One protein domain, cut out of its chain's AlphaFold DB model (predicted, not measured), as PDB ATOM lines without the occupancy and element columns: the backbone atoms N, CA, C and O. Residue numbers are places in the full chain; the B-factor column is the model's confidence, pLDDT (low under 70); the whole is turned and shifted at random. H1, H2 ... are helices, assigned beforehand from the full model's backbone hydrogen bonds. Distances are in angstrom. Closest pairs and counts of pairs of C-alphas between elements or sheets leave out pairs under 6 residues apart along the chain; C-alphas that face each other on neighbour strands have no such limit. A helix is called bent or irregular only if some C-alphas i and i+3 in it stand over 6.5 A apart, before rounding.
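AT A GLANCE: This is residues 162 to 266 of the 333 residues of an uncharacterized protein of Anopheles maculatus (UniProt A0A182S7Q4). One long helix, H2, makes the length of the model: at its first part H1 folds back at a steep tilt, the two making an open V, and at its other end H3, H4, H5 and their links gather in a small, loosely built head. Residues 196 to 201 of H2 stand free between these two ends. The printed part has 105 residues with five named helices, H1 to H5, and no named strand; the class is all helix. The whole is loose, with a radius of gyration of the C-alphas of 17.1 A, and spans 51 by 26 by 23 A, only just elongated.

HOW THE PARTS SIT: H1, residues 162 to 176, touches H2, residues 180 to 212, through residues 180 to 195 of H2 alone. Their closest C-alphas, of Leu 173 and Trp 180, are 5.3 A apart, and they run opposite ways at a steep tilt of 54 degrees. H2 has a kink of 60 degrees near residue 187 and is irregular, with C-alphas 185 and 188 7.3 A apart. H3, residues 224 to 233, is close to but not clearly touching H2; the closest C-alphas, of Glu 202 and Leu 231, are 6.8 A apart. H4, residues 245 to 248, is close to but not clearly touching H3, at 7.8 A between the C-alphas of Leu 230 and Trp 246. H5, residues 254 to 260, touches no helix. Every O i to N i+4 pair is within hydrogen-bond range in H1, H3 and H5, and 23 of 29 are in H2; H4 is too short for such a pair.

IN THESE COORDINATES: H1 begins at C-alpha 162, (152.968, 144.259, 140.019), and is 20.8 A long. H2 is 42.4 A long and ends at C-alpha 212, (153.598, 170.304, 153.219). H3 is 14.4 A, H4 5.2 A and H5 9.8 A long; H5 ends at C-alpha 260, (159.337, 158.619, 155.047).

THE WHOLE: The C-alphas farthest apart, of Arg 178 and Trp 219, are 53.1 A apart. The printed part has no cut; the links H2 to H3 and H3 to H4 are long. Mean pLDDT of the printed part is 83.0, and residues 162 to 167 and 181 to 186 are under 70.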
ATOM      1  N   VAL A 162     154.185 145.082 140.180       63.25
ATOM      2  CA  VAL A 162     152.968 144.259 140.019       63.25
ATOM      3  C   VAL A 162     153.261 142.801 140.371       63.25
ATOM      4  O   VAL A 162     152.456 142.148 141.034       63.25
ATOM      5  N   LEU A 163     154.443 142.311 139.998       61.72
ATOM      6  CA  LEU A 163     154.881 140.946 140.274       61.72
ATOM      7  C   LEU A 163     155.393 140.782 141.713       61.72
ATOM      8  O   LEU A 163     155.127 139.749 142.328       61.72
ATOM      9  N   GLU A 164     155.974 141.820 142.321       62.72
ATOM     10  CA  GLU A 164     156.168 141.847 143.779       62.72
ATOM     11  C   GLU A 164     154.839 141.775 144.548       62.72
ATOM     12  O   GLU A 164     154.735 141.047 145.537       62.72
ATOM     13  N   TYR A 165     153.817 142.535 144.135       66.62
ATOM     14  CA  TYR A 165     152.494 142.475 144.762       66.62
ATOM     15  C   TYR A 165     151.835 141.115 144.528       66.62
ATOM     16  O   TYR A 165     151.228 140.585 145.456       66.62
ATOM     17  N   GLN A 166     152.013 140.505 143.354       68.62
ATOM     18  CA  GLN A 166     151.582 139.132 143.095       68.62
ATOM     19  C   GLN A 166     152.253 138.148 144.055       68.62
ATOM     20  O   GLN A 166     151.557 137.330 144.654       68.62
ATOM     21  N   GLU A 167     153.567 138.245 144.267       69.44
ATOM     22  CA  GLU A 167     154.287 137.365 145.192       69.44
ATOM     23  C   GLU A 167     153.835 137.590 146.644       69.44
ATOM     24  O   GLU A 167     153.503 136.629 147.339       69.44
ATOM     25  N   LYS A 168     153.690 138.850 147.081       70.31
ATOM     26  CA  LYS A 168     153.172 139.224 148.414       70.31
ATOM     27  C   LYS A 168     151.733 138.722 148.638       70.31
ATOM     28  O   LYS A 168     151.427 138.217 149.720       70.31
ATOM     29  N   VAL A 169     150.859 138.811 147.629       71.12
ATOM     30  CA  VAL A 169     149.477 138.292 147.674       71.12
ATOM     31  C   VAL A 169     149.460 136.763 147.693       71.12
ATOM     32  O   VAL A 169     148.794 136.184 148.547       71.12
ATOM     33  N   VAL A 170     150.225 136.095 146.825       73.50
ATOM     34  CA  VAL A 170     150.347 134.626 146.812       73.50
ATOM     35  C   VAL A 170     150.900 134.107 148.141       73.50
ATOM     36  O   VAL A 170     150.386 133.120 148.662       73.50
ATOM     37  N   ARG A 171     151.891 134.786 148.732       79.44
ATOM     38  CA  ARG A 171     152.483 134.425 150.028       79.44
ATOM     39  C   ARG A 171     151.466 134.534 151.174       79.44
ATOM     40  O   ARG A 171     151.368 133.598 151.964       79.44
ATOM     41  N   LYS A 172     150.654 135.603 151.218       79.31
ATOM     42  CA  LYS A 172     149.521 135.723 152.161       79.31
ATOM     43  C   LYS A 172     148.472 134.631 151.941       79.31
ATOM     44  O   LYS A 172     148.142 133.909 152.874       79.31
ATOM     45  N   LEU A 173     148.010 134.442 150.700       75.69
ATOM     46  CA  LEU A 173     147.007 133.423 150.371       75.69
ATOM     47  C   LEU A 173     147.472 132.009 150.763       75.69
ATOM     48  O   LEU A 173     146.666 131.246 151.293       75.69
ATOM     49  N   LYS A 174     148.755 131.675 150.547       75.88
ATOM     50  CA  LYS A 174     149.376 130.406 150.973       75.88
ATOM     51  C   LYS A 174     149.405 130.222 152.492       75.88
ATOM     52  O   LYS A 174     149.227 129.098 152.949       75.88
ATOM     53  N   ALA A 175     149.633 131.291 153.257       81.31
ATOM     54  CA  ALA A 175     149.638 131.242 154.720       81.31
ATOM     55  C   ALA A 175     148.218 131.135 155.306       81.31
ATOM     56  O   ALA A 175     147.995 130.399 156.262       81.31
ATOM     57  N   GLU A 176     147.252 131.844 154.717       80.69
ATOM     58  CA  GLU A 176     145.876 131.925 155.220       80.69
ATOM     59  C   GLU A 176     144.995 130.730 154.800       80.69
ATOM     60  O   GLU A 176     144.034 130.405 155.502       80.69
ATOM     61  N   PHE A 177     145.267 130.064 153.663       74.06
ATOM     62  CA  PHE A 177     144.330 129.094 153.074       74.06
ATOM     63  C   PHE A 177     144.981 127.808 152.535       74.06
ATOM     64  O   PHE A 177     145.720 127.828 151.552       74.06
ATOM     65  N   ARG A 178     144.560 126.645 153.063       70.81
ATOM     66  CA  ARG A 178     144.957 125.311 152.548       70.81
ATOM     67  C   ARG A 178     144.703 125.132 151.042       70.81
ATOM     68  O   ARG A 178     145.509 124.515 150.356       70.81
ATOM     69  N   HIS A 179     143.625 125.721 150.516       71.56
ATOM     70  CA  HIS A 179     143.266 125.703 149.089       71.56
ATOM     71  C   HIS A 179     143.444 127.085 148.428       71.56
ATOM     72  O   HIS A 179     142.575 127.564 147.700       71.56
ATOM     73  N   TRP A 180     144.569 127.754 148.709       72.25
ATOM     74  CA  TRP A 180     144.913 129.083 148.181       72.25
ATOM     75  C   TRP A 180     144.810 129.200 146.650       72.25
ATOM     76  O   TRP A 180     144.389 130.241 146.147       72.25
ATOM     77  N   SER A 181     145.133 128.134 145.907       67.31
ATOM     78  CA  SER A 181     145.111 128.109 144.439       67.31
ATOM     79  C   SER A 181     143.722 128.388 143.858       67.31
ATOM     80  O   SER A 181     143.603 129.151 142.902       67.31
ATOM     81  N   ALA A 182     142.655 127.880 144.483       67.12
ATOM     82  CA  ALA A 182     141.274 128.148 144.072       67.12
ATOM     83  C   ALA A 182     140.878 129.633 144.230       67.12
ATOM     84  O   ALA A 182     139.946 130.109 143.584       67.12
ATOM     85  N   LYS A 183     141.607 130.398 145.058       68.19
ATOM     86  CA  LYS A 183     141.400 131.845 145.231       68.19
ATOM     87  C   LYS A 183     142.150 132.696 144.200       68.19
ATOM     88  O   LYS A 183     141.894 133.897 144.129       68.19
ATOM     89  N   LEU A 184     143.004 132.105 143.355       69.19
ATOM     90  CA  LEU A 184     143.744 132.830 142.311       69.19
ATOM     91  C   LEU A 184     142.842 133.405 141.209       69.19
ATOM     92  O   LEU A 184     143.231 134.376 140.571       69.19
ATOM     93  N   ASN A 185     141.601 132.927 141.068       69.06
ATOM     94  CA  ASN A 185     140.578 133.591 140.247       69.06
ATOM     95  C   ASN A 185     140.293 135.046 140.693       69.06
ATOM     96  O   ASN A 185     139.765 135.827 139.911       69.06
ATOM     97  N   LYS A 186     140.651 135.428 141.930       69.94
ATOM     98  CA  LYS A 186     140.562 136.808 142.444       69.94
ATOM     99  C   LYS A 186     141.900 137.560 142.418       69.94
ATOM    100  O   LYS A 186     141.954 138.701 142.872       69.94
ATOM    101  N   LEU A 187     142.984 136.961 141.907       72.81
ATOM    102  CA  LEU A 187     144.315 137.584 141.897       72.81
ATOM    103  C   LEU A 187     144.318 138.905 141.113       72.81
ATOM    104  O   LEU A 187     144.847 139.892 141.609       72.81
ATOM    105  N   SER A 188     143.668 138.953 139.949       71.00
ATOM    106  CA  SER A 188     143.502 140.175 139.145       71.00
ATOM    107  C   SER A 188     142.739 141.277 139.894       71.00
ATOM    108  O   SER A 188     143.117 142.449 139.826       71.00
ATOM    109  N   SER A 189     141.720 140.909 140.679       77.00
ATOM    110  CA  SER A 189     140.984 141.829 141.555       77.00
ATOM    111  C   SER A 189     141.871 142.366 142.681       77.00
ATOM    112  O   SER A 189     141.884 143.572 142.923       77.00
ATOM    113  N   TYR A 190     142.652 141.500 143.338       73.19
ATOM    114  CA  TYR A 190     143.592 141.916 144.384       73.19
ATOM    115  C   TYR A 190     144.713 142.803 143.827       73.19
ATOM    116  O   TYR A 190     144.991 143.844 144.413       73.19
ATOM    117  N   LEU A 191     145.315 142.452 142.687       77.50
ATOM    118  CA  LEU A 191     146.338 143.270 142.026       77.50
ATOM    119  C   LEU A 191     145.789 144.648 141.640       77.50
ATOM    120  O   LEU A 191     146.399 145.657 141.982       77.50
ATOM    121  N   THR A 192     144.597 144.707 141.037       78.88
ATOM    122  CA  THR A 192     143.899 145.973 140.744       78.88
ATOM    123  C   THR A 192     143.641 146.794 142.014       78.88
ATOM    124  O   THR A 192     143.791 148.014 142.001       78.88
ATOM    125  N   MET A 193     143.284 146.152 143.131       79.75
ATOM    126  CA  MET A 193     143.061 146.828 144.414       79.75
ATOM    127  C   MET A 193     144.362 147.406 144.997       79.75
ATOM    128  O   MET A 193     144.386 148.582 145.357       79.75
ATOM    129  N   TYR A 194     145.446 146.621 145.047       79.19
ATOM    130  CA  TYR A 194     146.759 147.097 145.505       79.19
ATOM    131  C   TYR A 194     147.303 148.211 144.599       79.19
ATOM    132  O   TYR A 194     147.837 149.192 145.110       79.19
ATOM    133  N   GLN A 195     147.107 148.118 143.280       79.94
ATOM    134  CA  GLN A 195     147.494 149.159 142.325       79.94
ATOM    135  C   GLN A 195     146.695 150.461 142.531       79.94
ATOM    136  O   GLN A 195     147.289 151.532 142.628       79.94
ATOM    137  N   ARG A 196     145.370 150.391 142.723       83.31
ATOM    138  CA  ARG A 196     144.547 151.574 143.055       83.31
ATOM    139  C   ARG A 196     144.923 152.200 144.401       83.31
ATOM    140  O   ARG A 196     144.928 153.426 144.523       83.31
ATOM    141  N   GLN A 197     145.247 151.382 145.408       83.88
ATOM    142  CA  GLN A 197     145.758 151.871 146.693       83.88
ATOM    143  C   GLN A 197     147.107 152.578 146.502       83.88
ATOM    144  O   GLN A 197     147.274 153.704 146.971       83.88
ATOM    145  N   ARG A 198     148.033 151.960 145.760       80.31
ATOM    146  CA  ARG A 198     149.336 152.534 145.402       80.31
ATOM    147  C   ARG A 198     149.170 153.911 144.752       80.31
ATOM    148  O   ARG A 198     149.738 154.881 145.242       80.31
ATOM    149  N   GLU A 199     148.328 154.021 143.728       85.06
ATOM    150  CA  GLU A 199     148.026 155.278 143.026       85.06
ATOM    151  C   GLU A 199     147.396 156.342 143.939       85.06
ATOM    152  O   GLU A 199     147.622 157.540 143.750       85.06
ATOM    153  N   ALA A 200     146.576 155.944 144.916       87.81
ATOM    154  CA  ALA A 200     146.006 156.860 145.906       87.81
ATOM    155  C   ALA A 200     147.070 157.365 146.893       87.81
ATOM    156  O   ALA A 200     147.120 158.557 147.201       87.81
ATOM    157  N   GLU A 201     147.967 156.488 147.344       88.38
ATOM    158  CA  GLU A 201     149.092 156.858 148.203       88.38
ATOM    159  C   GLU A 201     150.158 157.682 147.465       88.38
ATOM    160  O   GLU A 201     150.802 158.532 148.085       88.38
ATOM    161  N   GLU A 202     150.368 157.454 146.168       89.50
ATOM    162  CA  GLU A 202     151.258 158.248 145.310       89.50
ATOM    163  C   GLU A 202     150.687 159.654 145.094       89.50
ATOM    164  O   GLU A 202     151.374 160.631 145.399       89.50
ATOM    165  N   ARG A 203     149.396 159.787 144.754       90.12
ATOM    166  CA  ARG A 203     148.700 161.092 144.731       90.12
ATOM    167  C   ARG A 203     148.738 161.809 146.085       90.12
ATOM    168  O   ARG A 203     148.988 163.014 146.125       90.12
ATOM    169  N   LYS A 204     148.559 161.088 147.201       92.69
ATOM    170  CA  LYS A 204     148.682 161.664 148.553       92.69
ATOM    171  C   LYS A 204     150.093 162.197 148.816       92.69
ATOM    172  O   LYS A 204     150.230 163.297 149.335       92.69
ATOM    173  N   PHE A 205     151.137 161.462 148.437       92.94
ATOM    174  CA  PHE A 205     152.524 161.905 148.616       92.94
ATOM    175  C   PHE A 205     152.899 163.082 147.710       92.94
ATOM    176  O   PHE A 205     153.551 164.004 148.187       92.94
ATOM    177  N   LEU A 206     152.419 163.125 146.461       91.94
ATOM    178  CA  LEU A 206     152.569 164.308 145.603       91.94
ATOM    179  C   LEU A 206     151.942 165.560 146.231       91.94
ATOM    180  O   LEU A 206     152.541 166.631 146.180       91.94
ATOM    181  N   SER A 207     150.767 165.426 146.852       92.81
ATOM    182  CA  SER A 207     150.130 166.518 147.599       92.81
ATOM    183  C   SER A 207     150.975 166.952 148.809       92.81
ATOM    184  O   SER A 207     151.241 168.141 148.987       92.81
ATOM    185  N   LEU A 208     151.502 165.999 149.588       93.88
ATOM    186  CA  LEU A 208     152.397 166.298 150.714       93.88
ATOM    187  C   LEU A 208     153.692 166.999 150.267       93.88
ATOM    188  O   LEU A 208     154.082 167.982 150.891       93.88
ATOM    189  N   LEU A 209     154.317 166.562 149.168       91.94
ATOM    190  CA  LEU A 209     155.478 167.238 148.577       91.94
ATOM    191  C   LEU A 209     155.134 168.678 148.161       91.94
ATOM    192  O   LEU A 209     155.816 169.617 148.570       91.94
ATOM    193  N   LYS A 210     154.049 168.869 147.399       90.50
ATOM    194  CA  LYS A 210     153.667 170.181 146.849       90.50
ATOM    195  C   LYS A 210     153.171 171.190 147.887       90.50
ATOM    196  O   LYS A 210     153.264 172.387 147.625       90.50
ATOM    197  N   HIS A 211     152.641 170.753 149.032       92.00
ATOM    198  CA  HIS A 211     151.955 171.650 149.976       92.00
ATOM    199  C   HIS A 211     152.504 171.638 151.413       92.00
ATOM    200  O   HIS A 211     152.318 172.638 152.117       92.00
ATOM    201  N   HIS A 212     153.198 170.569 151.826       93.00
ATOM    202  CA  HIS A 212     153.598 170.304 153.219       93.00
ATOM    203  C   HIS A 212     155.083 169.916 153.394       93.00
ATOM    204  O   HIS A 212     155.441 169.318 154.411       93.00
ATOM    205  N   SER A 213     155.946 170.238 152.420       93.94
ATOM    206  CA  SER A 213     157.383 169.930 152.457       93.94
ATOM    207  C   SER A 213     158.281 171.154 152.249       93.94
ATOM    208  O   SER A 213     157.833 172.161 151.703       93.94
ATOM    209  N   SER A 214     159.562 171.048 152.617       92.00
ATOM    210  CA  SER A 214     160.611 172.042 152.324       92.00
ATOM    211  C   SER A 214     160.743 172.363 150.833       92.00
ATOM    212  O   SER A 214     161.158 173.461 150.479       92.00
ATOM    213  N   LEU A 215     160.335 171.440 149.960       89.62
ATOM    214  CA  LEU A 215     160.382 171.582 148.505       89.62
ATOM    215  C   LEU A 215     159.126 172.264 147.925       89.62
ATOM    216  O   LEU A 215     158.992 172.377 146.704       89.62
ATOM    217  N   LYS A 216     158.186 172.720 148.763       91.38
ATOM    218  CA  LYS A 216     156.983 173.459 148.349       91.38
ATOM    219  C   LYS A 216     157.344 174.667 147.477       91.38
ATOM    220  O   LYS A 216     158.026 175.580 147.922       91.38
ATOM    221  N   GLY A 217     156.851 174.681 146.238       83.75
ATOM    222  CA  GLY A 217     157.116 175.752 145.268       83.75
ATOM    223  C   GLY A 217     158.492 175.700 144.588       83.75
ATOM    224  O   GLY A 217     158.738 176.501 143.692       83.75
ATOM    225  N   SER A 218     159.366 174.754 144.952       89.00
ATOM    226  CA  SER A 218     160.671 174.574 144.300       89.00
ATOM    227  C   SER A 218     160.541 174.241 142.809       89.00
ATOM    228  O   SER A 218     159.578 173.603 142.372       89.00
ATOM    229  N   TRP A 219     161.545 174.638 142.026       85.44
ATOM    230  CA  TRP A 219     161.638 174.311 140.601       85.44
ATOM    231  C   TRP A 219     161.883 172.810 140.362       85.44
ATOM    232  O   TRP A 219     161.398 172.255 139.378       85.44
ATOM    233  N   THR A 220     162.554 172.114 141.285       84.25
ATOM    234  CA  THR A 220     162.829 170.670 141.181       84.25
ATOM    235  C   THR A 220     161.545 169.835 141.187       84.25
ATOM    236  O   THR A 220     161.437 168.885 140.413       84.25
ATOM    237  N   LEU A 221     160.517 170.228 141.954       85.38
ATOM    238  CA  LEU A 221     159.186 169.597 141.910       85.38
ATOM    239  C   LEU A 221     158.336 169.974 140.678       85.38
ATOM    240  O   LEU A 221     157.223 169.459 140.531       85.38
ATOM    241  N   GLN A 222     158.824 170.853 139.797       83.56
ATOM    242  CA  GLN A 222     158.189 171.138 138.505       83.56
ATOM    243  C   GLN A 222     158.687 170.185 137.406       83.56
ATOM    244  O   GLN A 222     157.962 169.947 136.442       83.56
ATOM    245  N   LEU A 223     159.875 169.585 137.564       86.56
ATOM    246  CA  LEU A 223     160.440 168.630 136.608       86.56
ATOM    247  C   LEU A 223     159.763 167.246 136.714       86.56
ATOM    248  O   LEU A 223     159.909 166.571 137.738       86.56
ATOM    249  N   PRO A 224     159.089 166.741 135.657       85.81
ATOM    250  CA  PRO A 224     158.385 165.457 135.723       85.81
ATOM    251  C   PRO A 224     159.297 164.251 135.988       85.81
ATOM    252  O   PRO A 224     158.857 163.274 136.589       85.81
ATOM    253  N   VAL A 225     160.562 164.320 135.555       85.50
ATOM    254  CA  VAL A 225     161.571 163.263 135.755       85.50
ATOM    255  C   VAL A 225     161.912 163.120 137.241       85.50
ATOM    256  O   VAL A 225     161.704 162.054 137.811       85.50
ATOM    257  N   VAL A 226     162.296 164.222 137.893       85.25
ATOM    258  CA  VAL A 226     162.585 164.286 139.338       85.25
ATOM    259  C   VAL A 226     161.394 163.795 140.166       85.25
ATOM    260  O   VAL A 226     161.540 162.966 141.061       85.25
ATOM    261  N   VAL A 227     160.184 164.256 139.838       87.12
ATOM    262  CA  VAL A 227     158.960 163.842 140.539       87.12
ATOM    263  C   VAL A 227     158.686 162.339 140.373       87.12
ATOM    264  O   VAL A 227     158.223 161.691 141.316       87.12
ATOM    265  N   LYS A 228     158.991 161.760 139.206       86.62
ATOM    266  CA  LYS A 228     158.860 160.321 138.937       86.62
ATOM    267  C   LYS A 228     159.894 159.493 139.707       86.62
ATOM    268  O   LYS A 228     159.525 158.457 140.255       86.62
ATOM    269  N   GLU A 229     161.140 159.947 139.791       87.12
ATOM    270  CA  GLU A 229     162.198 159.291 140.576       87.12
ATOM    271  C   GLU A 229     161.862 159.284 142.070       87.12
ATOM    272  O   GLU A 229     161.822 158.219 142.684       87.12
ATOM    273  N   LEU A 230     161.480 160.436 142.636       87.94
ATOM    274  CA  LEU A 230     161.008 160.528 144.025       87.94
ATOM    275  C   LEU A 230     159.799 159.608 144.287       87.94
ATOM    276  O   LEU A 230     159.693 159.001 145.353       87.94
ATOM    277  N   LEU A 231     158.889 159.444 143.318       88.25
ATOM    278  CA  LEU A 231     157.772 158.497 143.431       88.25
ATOM    279  C   LEU A 231     158.189 157.020 143.380       88.25
ATOM    280  O   LEU A 231     157.502 156.184 143.970       88.25
ATOM    281  N   GLN A 232     159.282 156.686 142.697       84.81
ATOM    282  CA  GLN A 232     159.829 155.329 142.656       84.81
ATOM    283  C   GLN A 232     160.624 155.021 143.934       84.81
ATOM    284  O   GLN A 232     160.383 154.003 144.583       84.81
ATOM    285  N   GLU A 233     161.502 155.930 144.353       87.06
ATOM    286  CA  GLU A 233     162.399 155.734 145.495       87.06
ATOM    287  C   GLU A 233     161.713 155.803 146.865       87.06
ATOM    288  O   GLU A 233     162.229 155.240 147.830       87.06
ATOM    289  N   ARG A 234     160.521 156.411 146.976       86.75
ATOM    290  CA  ARG A 234     159.760 156.463 148.246       86.75
ATOM    291  C   ARG A 234     159.445 155.082 148.833       86.75
ATOM    292  O   ARG A 234     159.102 154.973 150.006       86.75
ATOM    293  N   TRP A 235     159.457 154.055 147.982       82.00
ATOM    294  CA  TRP A 235     159.187 152.661 148.329       82.00
ATOM    295  C   TRP A 235     160.441 151.927 148.822       82.00
ATOM    296  O   TRP A 235     160.337 150.817 149.344       82.00
ATOM    297  N   LEU A 236     161.616 152.540 148.660       82.00
ATOM    298  CA  LEU A 236     162.893 152.031 149.135       82.00
ATOM    299  C   LEU A 236     163.166 152.526 150.571       82.00
ATOM    300  O   LEU A 236     162.821 153.669 150.905       82.00
ATOM    301  N   PRO A 237     163.828 151.710 151.412       81.69
ATOM    302  CA  PRO A 237     164.475 152.178 152.638       81.69
ATOM    303  C   PRO A 237     165.433 153.343 152.350       81.69
ATOM    304  O   PRO A 237     166.023 153.395 151.265       81.69
ATOM    305  N   SER A 238     165.595 154.273 153.292       82.12
ATOM    306  CA  SER A 238     166.433 155.473 153.108       82.12
ATOM    307  C   SER A 238     167.896 155.166 152.770       82.12
ATOM    308  O   SER A 238     168.517 155.947 152.053       82.12
ATOM    309  N   GLU A 239     168.425 154.008 153.178       81.81
ATOM    310  CA  GLU A 239     169.781 153.544 152.845       81.81
ATOM    311  C   GLU A 239     169.961 153.169 151.357       81.81
ATOM    312  O   GLU A 239     171.086 152.908 150.931       81.81
ATOM    313  N   LYS A 240     168.870 153.063 150.581       82.06
ATOM    314  CA  LYS A 240     168.855 152.563 149.188       82.06
ATOM    315  C   LYS A 240     168.389 153.584 148.147       82.06
ATOM    316  O   LYS A 240     168.229 153.222 146.983       82.06
ATOM    317  N   ARG A 241     168.115 154.820 148.558       85.44
ATOM    318  CA  ARG A 241     167.723 155.906 147.649       85.44
ATOM    319  C   ARG A 241     168.982 156.542 147.062       85.44
ATOM    320  O   ARG A 241     170.009 156.578 147.733       85.44
ATOM    321  N   ILE A 242     168.899 157.006 145.822       82.75
ATOM    322  CA  ILE A 242     170.024 157.527 145.038       82.75
ATOM    323  C   ILE A 242     169.805 159.013 144.731       82.75
ATOM    324  O   ILE A 242     170.766 159.780 144.704       82.75
ATOM    325  N   ASN A 243     168.555 159.459 144.549       83.50
ATOM    326  CA  ASN A 243     168.281 160.865 144.266       83.50
ATOM    327  C   ASN A 243     168.576 161.743 145.504       83.50
ATOM    328  O   ASN A 243     167.925 161.635 146.547       83.50
ATOM    329  N   LEU A 244     169.554 162.646 145.368       84.88
ATOM    330  CA  LEU A 244     170.061 163.511 146.443       84.88
ATOM    331  C   LEU A 244     168.982 164.381 147.107       84.88
ATOM    332  O   LEU A 244     169.137 164.751 148.269       84.88
ATOM    333  N   ILE A 245     167.863 164.658 146.429       88.00
ATOM    334  CA  ILE A 245     166.756 165.471 146.958       88.00
ATOM    335  C   ILE A 245     166.127 164.835 148.217       88.00
ATOM    336  O   ILE A 245     165.591 165.547 149.066       88.00
ATOM    337  N   TRP A 246     166.267 163.519 148.429       89.38
ATOM    338  CA  TRP A 246     165.892 162.871 149.698       89.38
ATOM    339  C   TRP A 246     166.686 163.364 150.912       89.38
ATOM    340  O   TRP A 246     166.174 163.318 152.034       89.38
ATOM    341  N   SER A 247     167.913 163.843 150.707       84.56
ATOM    342  CA  SER A 247     168.742 164.404 151.775       84.56
ATOM    343  C   SER A 247     168.287 165.803 152.206       84.56
ATOM    344  O   SER A 247     168.428 166.144 153.381       84.56
ATOM    345  N   GLU A 248     167.647 166.568 151.315       87.19
ATOM    346  CA  GLU A 248     167.131 167.929 151.549       87.19
ATOM    347  C   GLU A 248     165.638 167.954 151.927       87.19
ATOM    348  O   GLU A 248     165.170 168.857 152.629       87.19
ATOM    349  N   LEU A 249     164.875 166.947 151.494       90.94
ATOM    350  CA  LEU A 249     163.443 166.833 151.757       90.94
ATOM    351  C   LEU A 249     163.146 166.790 153.265       90.94
ATOM    352  O   LEU A 249     163.643 165.936 153.999       90.94
ATOM    353  N   ARG A 250     162.287 167.694 153.728       92.81
ATOM    354  CA  ARG A 250     161.667 167.698 155.060       92.81
ATOM    355  C   ARG A 250     160.166 167.884 154.883       92.81
ATOM    356  O   ARG A 250     159.750 168.622 153.996       92.81
ATOM    357  N   PHE A 251     159.357 167.282 155.737       95.44
ATOM    358  CA  PHE A 251     157.946 167.613 155.910       95.44
ATOM    359  C   PHE A 251     157.765 168.496 157.148       95.44
ATOM    360  O   PHE A 251     158.531 168.397 158.107       95.44
ATOM    361  N   TYR A 252     156.740 169.352 157.137       92.56
ATOM    362  CA  TYR A 252     156.409 170.200 158.293       92.56
ATOM    363  C   TYR A 252     155.763 169.418 159.456       92.56
ATOM    364  O   TYR A 252     155.671 169.935 160.563       92.56
ATOM    365  N   ASP A 253     155.310 168.184 159.205       93.12
ATOM    366  CA  ASP A 253     154.848 167.230 160.218       93.12
ATOM    367  C   ASP A 253     155.950 166.194 160.475       93.12
ATOM    368  O   ASP A 253     156.383 165.481 159.564       93.12
ATOM    369  N   ASP A 254     156.391 166.090 161.727       92.31
ATOM    370  CA  ASP A 254     157.446 165.166 162.131       92.31
ATOM    371  C   ASP A 254     157.042 163.688 162.002       92.31
ATOM    372  O   ASP A 254     157.860 162.836 161.644       92.31
ATOM    373  N   HIS A 255     155.753 163.375 162.144       93.06
ATOM    374  CA  HIS A 255     155.256 162.032 161.862       93.06
ATOM    375  C   HIS A 255     155.431 161.661 160.374       93.06
ATOM    376  O   HIS A 255     155.684 160.494 160.061       93.06
ATOM    377  N   LEU A 256     155.396 162.631 159.450       92.50
ATOM    378  CA  LEU A 256     155.759 162.397 158.046       92.50
ATOM    379  C   LEU A 256     157.276 162.260 157.855       92.50
ATOM    380  O   LEU A 256     157.687 161.393 157.081       92.50
ATOM    381  N   ASN A 257     158.100 163.037 158.570       91.12
ATOM    382  CA  ASN A 257     159.562 162.873 158.548       91.12
ATOM    383  C   ASN A 257     159.964 161.454 158.965       91.12
ATOM    384  O   ASN A 257     160.687 160.765 158.241       91.12
ATOM    385  N   ARG A 258     159.405 160.982 160.083       91.31
ATOM    386  CA  ARG A 258     159.611 159.625 160.595       91.31
ATOM    387  C   ARG A 258     159.050 158.555 159.661       91.31
ATOM    388  O   ARG A 258     159.710 157.544 159.441       91.31
ATOM    389  N   LYS A 259     157.857 158.760 159.083       90.81
ATOM    390  CA  LYS A 259     157.235 157.796 158.156       90.81
ATOM    391  C   LYS A 259     158.049 157.598 156.874       90.81
ATOM    392  O   LYS A 259     158.102 156.480 156.368       90.81
ATOM    393  N   TYR A 260     158.612 158.669 156.319       90.06
ATOM    394  CA  TYR A 260     159.337 158.619 155.047       90.06
ATOM    395  C   TYR A 260     160.857 158.455 155.209       90.06
ATOM    396  O   TYR A 260     161.551 158.374 154.197       90.06
ATOM    397  N   GLU A 261     161.366 158.338 156.441       90.62
ATOM    398  CA  GLU A 261     162.803 158.310 156.760       90.62
ATOM    399  C   GLU A 261     163.541 159.503 156.120       90.62
ATOM    400  O   GLU A 261     164.418 159.339 155.271       90.62
ATOM    401  N   VAL A 262     163.117 160.719 156.479       90.56
ATOM    402  CA  VAL A 262     163.730 161.984 156.036       90.56
ATOM    403  C   VAL A 262     164.020 162.908 157.222       90.56
ATOM    404  O   VAL A 262     163.539 162.684 158.336       90.56
ATOM    405  N   GLY A 263     164.837 163.944 157.014       86.56
ATOM    406  CA  GLY A 263     165.355 164.757 158.119       86.56
ATOM    407  C   GLY A 263     166.281 163.954 159.026       86.56
ATOM    408  O   GLY A 263     167.047 163.127 158.542       86.56
ATOM    409  N   SER A 264     166.174 164.160 160.338       85.00
ATOM    410  CA  SER A 264     166.947 163.435 161.359       85.00
ATOM    411  C   SER A 264     166.682 161.920 161.391       85.00
ATOM    412  O   SER A 264     167.378 161.194 162.093       85.00
ATOM    413  N   TYR A 265     165.686 161.436 160.637       87.19
ATOM    414  CA  TYR A 265     165.391 160.012 160.436       87.19
ATOM    415  C   TYR A 265     165.988 159.437 159.144       87.19
ATOM    416  O   TYR A 265     165.802 158.251 158.868       87.19
ATOM    417  N   SER A 266     166.664 160.253 158.332       83.12
ATOM    418  CA  SER A 266     167.308 159.798 157.101       83.12
ATOM    419  C   SER A 266     168.602 159.052 157.401       83.12
ATOM    420  O   SER A 266     169.471 159.557 158.110       83.12
TER     421      SER A 266